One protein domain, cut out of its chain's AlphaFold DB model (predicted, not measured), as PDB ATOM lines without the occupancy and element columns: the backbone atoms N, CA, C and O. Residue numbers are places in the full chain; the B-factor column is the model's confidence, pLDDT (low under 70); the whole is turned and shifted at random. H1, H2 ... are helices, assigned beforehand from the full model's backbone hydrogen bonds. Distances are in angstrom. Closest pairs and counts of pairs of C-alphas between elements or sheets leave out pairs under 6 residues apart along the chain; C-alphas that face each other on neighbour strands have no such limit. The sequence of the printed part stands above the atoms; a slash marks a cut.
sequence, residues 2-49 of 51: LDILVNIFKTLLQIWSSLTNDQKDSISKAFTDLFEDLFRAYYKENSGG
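What this domain is: This is residues 2 to 49 of the 51 residues of an uncharacterized protein of Pseudomonas asturiensis (UniProt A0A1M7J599). Two straight helices make an open, flat V, the shorter H1 leading down to a tight corner and the longer H2 running away from it. Away from that corner the two arms stand free of each other. The printed part has 48 residues with two named helices, H1 then H2, and no named strand; its class is all helix. It is extended, with a radius of gyration of the C-alphas of 16.3 A and spans of 44 by 32 by 6 A.

How they stand to each other: H1, residues 2 to 18, is joined by a tight link of 2 residues to H2, residues 21 to 47. They are close but not clearly touching; their closest C-alphas, those of Trp 16 and Lys 24, are 7.7 A apart. They run opposite ways at a steep tilt of 63 degrees. In H1 and H2 every O i to N i+4 pair is within hydrogen-bond range.

Where its parts are: H1 begins at C-alpha 2 (128.695, 228.364, 280.518) and is 24.5 A long. H2 is 37.1 A long and ends at C-alpha 47 (154.389, 248.359, 256.216).

The domain as a whole: The C-alphas farthest apart, of Asp 3 and Gly 48, are 45.5 A apart. The printed part has no cut. Residues 47 to 49 have pLDDT under 70.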
ATOM      1  N   LEU A   2     127.505 228.117 279.696       86.81
ATOM      2  CA  LEU A   2     128.695 228.364 280.518       86.81
ATOM      3  C   LEU A   2     129.298 227.067 281.096       86.81
ATOM      4  O   LEU A   2     130.494 226.849 280.961       86.81
ATOM      5  N   ASP A   3     128.471 226.138 281.588       91.06
ATOM      6  CA  ASP A   3     128.940 224.823 282.068       91.06
ATOM      7  C   ASP A   3     129.591 223.963 280.976       91.06
ATOM      8  O   ASP A   3     130.539 223.223 281.233       91.06
ATOM      9  N   ILE A   4     129.111 224.083 279.735       92.44
ATOM     10  CA  ILE A   4     129.670 223.360 278.584       92.44
ATOM     11  C   ILE A   4     131.068 223.900 278.277       92.44
ATOM     12  O   ILE A   4     132.004 223.121 278.119       92.44
ATOM     13  N   LEU A   5     131.227 225.227 278.262       91.69
ATOM     14  CA  LEU A   5     132.527 225.873 278.067       91.69
ATOM     15  C   LEU A   5     133.508 225.511 279.188       91.69
ATOM     16  O   LEU A   5     134.659 225.184 278.909       91.69
ATOM     17  N   VAL A   6     133.046 225.498 280.441       93.88
ATOM     18  CA  VAL A   6     133.863 225.098 281.597       93.88
ATOM     19  C   VAL A   6     134.321 223.644 281.474       93.88
ATOM     20  O   VAL A   6     135.483 223.351 281.749       93.88
ATOM     21  N   ASN A   7     133.449 222.735 281.034       92.38
ATOM     22  CA  ASN A   7     133.815 221.332 280.846       92.38
ATOM     23  C   ASN A   7     134.838 221.145 279.723       92.38
ATOM     24  O   ASN A   7     135.831 220.453 279.928       92.38
ATOM     25  N   ILE A   8     134.655 221.815 278.584       94.00
ATOM     26  CA  ILE A   8     135.630 221.787 277.485       94.00
ATOM     27  C   ILE A   8     136.985 222.316 277.969       94.00
ATOM     28  O   ILE A   8     138.014 221.681 277.745       94.00
ATOM     29  N   PHE A   9     136.992 223.439 278.690       93.75
ATOM     30  CA  PHE A   9     138.223 224.034 279.202       93.75
ATOM     31  C   PHE A   9     138.943 223.110 280.193       93.75
ATOM     32  O   PHE A   9     140.158 222.951 280.116       93.75
ATOM     33  N   LYS A  10     138.199 222.440 281.083       94.25
ATOM     34  CA  LYS A  10     138.756 221.429 281.995       94.25
ATOM     35  C   LYS A  10     139.382 220.258 281.245       94.25
ATOM     36  O   LYS A  10     140.483 219.847 281.602       94.25
ATOM     37  N   THR A  11     138.721 219.744 280.210       94.19
ATOM     38  CA  THR A  11     139.262 218.661 279.379       94.19
ATOM     39  C   THR A  11     140.558 219.086 278.689       94.19
ATOM     40  O   THR A  11     141.539 218.348 278.724       94.19
ATOM     41  N   LEU A  12     140.605 220.297 278.130       92.38
ATOM     42  CA  LEU A  12     141.815 220.837 277.505       92.38
ATOM     43  C   LEU A  12     142.957 221.017 278.514       92.38
ATOM     44  O   LEU A  12     144.095 220.654 278.223       92.38
ATOM     45  N   LEU A  13     142.656 221.505 279.721       94.12
ATOM     46  CA  LEU A  13     143.625 221.615 280.815       94.12
ATOM     47  C   LEU A  13     144.167 220.253 281.254       94.12
ATOM     48  O   LEU A  13     145.365 220.123 281.499       94.12
ATOM     49  N   GLN A  14     143.310 219.235 281.337       95.44
ATOM     50  CA  GLN A  14     143.738 217.874 281.655       95.44
ATOM     51  C   GLN A  14     144.678 217.324 280.585       95.44
ATOM     52  O   GLN A  14     145.753 216.831 280.928       95.44
ATOM     53  N   ILE A  15     144.323 217.476 279.307       94.00
ATOM     54  CA  ILE A  15     145.185 217.077 278.188       94.00
ATOM     55  C   ILE A  15     146.530 217.795 278.302       94.00
ATOM     56  O   ILE A  15     147.559 217.128 278.354       94.00
ATOM     57  N   TRP A  16     146.531 219.122 278.460       93.38
ATOM     58  CA  TRP A  16     147.754 219.903 278.648       93.38
ATOM     59  C   TRP A  16     148.599 219.399 279.821       93.38
ATOM     60  O   TRP A  16     149.806 219.223 279.686       93.38
ATOM     61  N   SER A  17     147.982 219.118 280.971       93.81
ATOM     62  CA  SER A  17     148.698 218.637 282.156       93.81
ATOM     63  C   SER A  17     149.368 217.276 281.943       93.81
ATOM     64  O   SER A  17     150.447 217.055 282.486       93.81
ATOM     65  N   SER A  18     148.770 216.413 281.113       95.56
ATOM     66  CA  SER A  18     149.279 215.072 280.800       95.56
ATOM     67  C   SER A  18     150.448 215.048 279.809       95.56
ATOM     68  O   SER A  18     151.118 214.024 279.692       95.56
ATOM     69  N   LEU A  19     150.714 216.159 279.114       95.38
ATOM     70  CA  LEU A  19     151.833 216.267 278.179       95.38
ATOM     71  C   LEU A  19     153.169 216.411 278.914       95.38
ATOM     72  O   LEU A  19     153.263 217.077 279.953       95.38
ATOM     73  N   THR A  20     154.221 215.842 278.329       96.00
ATOM     74  CA  THR A  20     155.595 216.047 278.800       96.00
ATOM     75  C   THR A  20     156.048 217.487 278.554       96.00
ATOM     76  O   THR A  20     155.462 218.211 277.745       96.00
ATOM     77  N   ASN A  21     157.104 217.919 279.248       94.81
ATOM     78  CA  ASN A  21     157.665 219.258 279.040       94.81
ATOM     79  C   ASN A  21     158.142 219.443 277.592       94.81
ATOM     80  O   ASN A  21     157.781 220.436 276.975       94.81
ATOM     81  N   ASP A  22     158.794 218.439 277.001       96.25
ATOM     82  CA  ASP A  22     159.237 218.492 275.599       96.25
ATOM     83  C   ASP A  22     158.070 218.681 274.612       96.25
ATOM     84  O   ASP A  22     158.174 219.419 273.631       96.25
ATOM     85  N   GLN A  23     156.924 218.039 274.871       95.81
ATOM     86  CA  GLN A  23     155.720 218.209 274.050       95.81
ATOM     87  C   GLN A  23     155.127 219.612 274.201       95.81
ATOM     88  O   GLN A  23     154.719 220.214 273.208       95.81
ATOM     89  N   LYS A  24     155.094 220.148 275.426       95.06
ATOM     90  CA  LYS A  24     154.627 221.517 275.697       95.06
ATOM     91  C   LYS A  24     155.530 222.557 275.045       95.06
ATOM     92  O   LYS A  24     155.014 223.515 274.471       95.06
ATOM     93  N   ASP A  25     156.840 222.349 275.084       96.06
ATOM     94  CA  ASP A  25     157.819 223.231 274.449       96.06
ATOM     95  C   ASP A  25     157.673 223.201 272.926       96.06
ATOM     96  O   ASP A  25     157.635 224.253 272.290       96.06
ATOM     97  N   SER A  26     157.488 222.015 272.339       95.94
ATOM     98  CA  SER A  26     157.220 221.859 270.905       95.94
ATOM     99  C   SER A  26     155.938 222.582 270.471       95.94
ATOM    100  O   SER A  26     155.951 223.338 269.500       95.94
ATOM    101  N   ILE A  27     154.844 222.429 271.229       93.44
ATOM    102  CA  ILE A  27     153.583 223.140 270.965       93.44
ATOM    103  C   ILE A  27     153.781 224.653 271.096       93.44
ATOM    104  O   ILE A  27     153.370 225.402 270.213       93.44
ATOM    105  N   SER A  28     154.435 225.112 272.164       95.06
ATOM    106  CA  SER A  28     154.673 226.542 272.402       95.06
ATOM    107  C   SER A  28     155.513 227.164 271.290       95.06
ATOM    108  O   SER A  28     155.217 228.270 270.832       95.06
ATOM    109  N   LYS A  29     156.520 226.433 270.804       96.06
ATOM    110  CA  LYS A  29     157.341 226.846 269.669       96.06
ATOM    111  C   LYS A  29     156.527 226.919 268.380       96.06
ATOM    112  O   LYS A  29     156.548 227.953 267.731       96.06
ATOM    113  N   ALA A  30     155.736 225.893 268.066       95.00
ATOM    114  CA  ALA A  30     154.879 225.896 266.879       95.00
ATOM    115  C   ALA A  30     153.878 227.065 266.877       95.00
ATOM    116  O   ALA A  30     153.670 227.700 265.845       95.00
ATOM    117  N   PHE A  31     153.281 227.387 268.031       93.50
ATOM    118  CA  PHE A  31     152.429 228.572 268.165       93.50
ATOM    119  C   PHE A  31     153.216 229.869 267.969       93.50
ATOM    120  O   PHE A  31     152.740 230.759 267.273       93.50
ATOM    121  N   THR A  32     154.404 229.976 268.565       95.50
ATOM    122  CA  THR A  32     155.264 231.161 268.430       95.50
ATOM    123  C   THR A  32     155.654 231.397 266.973       95.50
ATOM    124  O   THR A  32     155.473 232.508 266.485       95.50
ATOM    125  N   ASP A  33     156.090 230.352 266.268       95.56
ATOM    126  CA  ASP A  33     156.475 230.419 264.857       95.56
ATOM    127  C   ASP A  33     155.278 230.847 263.985       95.56
ATOM    128  O   ASP A  33     155.390 231.758 263.169       95.56
ATOM    129  N   LEU A  34     154.088 230.274 264.227       95.75
ATOM    130  CA  LEU A  34     152.856 230.662 263.530       95.75
ATOM    131  C   LEU A  34     152.502 232.139 263.763       95.75
ATOM    132  O   LEU A  34     152.132 232.848 262.827       95.75
ATOM    133  N   PHE A  35     152.584 232.610 265.010       94.19
ATOM    134  CA  PHE A  35     152.320 234.012 265.318       94.19
ATOM    135  C   PHE A  35     153.362 234.923 264.681       94.19
ATOM    136  O   PHE A  35     152.979 235.958 264.141       94.19
ATOM    137  N   GLU A  36     154.644 234.558 264.697       95.31
ATOM    138  CA  GLU A  36     155.690 235.329 264.026       95.31
ATOM    139  C   GLU A  36     155.411 235.441 262.526       95.31
ATOM    140  O   GLU A  36     155.471 236.545 261.986       95.31
ATOM    141  N   ASP A  37     155.037 234.346 261.864       94.81
ATOM    142  CA  ASP A  37     154.690 234.351 260.443       94.81
ATOM    143  C   ASP A  37     153.473 235.235 260.155       94.81
ATOM    144  O   ASP A  37     153.491 236.027 259.210       94.81
ATOM    145  N   LEU A  38     152.437 235.166 260.995       92.94
ATOM    146  CA  LEU A  38     151.258 236.026 260.888       92.94
ATOM    147  C   LEU A  38     151.604 237.499 261.108       92.94
ATOM    148  O   LEU A  38     151.165 238.349 260.335       92.94
ATOM    149  N   PHE A  39     152.412 237.817 262.120       91.19
ATOM    150  CA  PHE A  39     152.878 239.178 262.361       91.19
ATOM    151  C   PHE A  39     153.734 239.668 261.203       91.19
ATOM    152  O   PHE A  39     153.534 240.779 260.730       91.19
ATOM    153  N   ARG A  40     154.653 238.847 260.701       92.31
ATOM    154  CA  ARG A  40     155.506 239.179 259.562       92.31
ATOM    155  C   ARG A  40     154.678 239.410 258.303       92.31
ATOM    156  O   ARG A  40     154.959 240.364 257.585       92.31
ATOM    157  N   ALA A  41     153.665 238.586 258.042       91.12
ATOM    158  CA  ALA A  41     152.737 238.768 256.930       91.12
ATOM    159  C   ALA A  41     151.926 240.061 257.090       91.12
ATOM    160  O   ALA A  41     151.949 240.905 256.199       91.12
ATOM    161  N   TYR A  42     151.317 240.270 258.261       90.75
ATOM    162  CA  TYR A  42     150.574 241.484 258.591       90.75
ATOM    163  C   TYR A  42     151.440 242.737 258.446       90.75
ATOM    164  O   TYR A  42     151.028 243.707 257.814       90.75
ATOM    165  N   TYR A  43     152.657 242.731 258.992       86.00
ATOM    166  CA  TYR A  43     153.582 243.844 258.844       86.00
ATOM    167  C   TYR A  43     154.021 243.990 257.400       86.00
ATOM    168  O   TYR A  43     154.040 245.107 256.930       86.00
ATOM    169  N   LYS A  44     154.324 242.938 256.643       84.00
ATOM    170  CA  LYS A  44     154.686 243.078 255.224       84.00
ATOM    171  C   LYS A  44     153.556 243.709 254.400       84.00
ATOM    172  O   LYS A  44     153.828 244.562 253.562       84.00
ATOM    173  N   GLU A  45     152.309 243.329 254.661       81.12
ATOM    174  CA  GLU A  45     151.134 243.891 253.989       81.12
ATOM    175  C   GLU A  45     150.850 245.340 254.411       81.12
ATOM    176  O   GLU A  45     150.484 246.156 253.570       81.12
ATOM    177  N   ASN A  46     151.076 245.697 255.681       77.75
ATOM    178  CA  ASN A  46     150.740 247.024 256.214       77.75
ATOM    179  C   ASN A  46     151.920 248.014 256.282       77.75
ATOM    180  O   ASN A  46     151.712 249.222 256.247       77.75
ATOM    181  N   SER A  47     153.165 247.541 256.322       61.91
ATOM    182  CA  SER A  47     154.389 248.359 256.216       61.91
ATOM    183  C   SER A  47     154.735 248.702 254.769       61.91
ATOM    184  O   SER A  47     155.455 249.661 254.542       61.91
ATOM    185  N   GLY A  48     154.132 248.023 253.784       53.62
ATOM    186  CA  GLY A  48     154.025 248.549 252.418       53.62
ATOM    187  C   GLY A  48     153.101 249.775 252.299       53.62
ATOM    188  O   GLY A  48     153.090 250.421 251.255       53.62
ATOM    189  N   GLY A  49     152.339 250.102 253.353       49.12
ATOM    190  CA  GLY A  49     151.546 251.330 253.492       49.12
ATOM    191  C   GLY A  49     152.156 252.372 254.438       49.12
ATOM    192  O   GLY A  49     151.614 253.471 254.552       49.12
TER     193      GLY A  49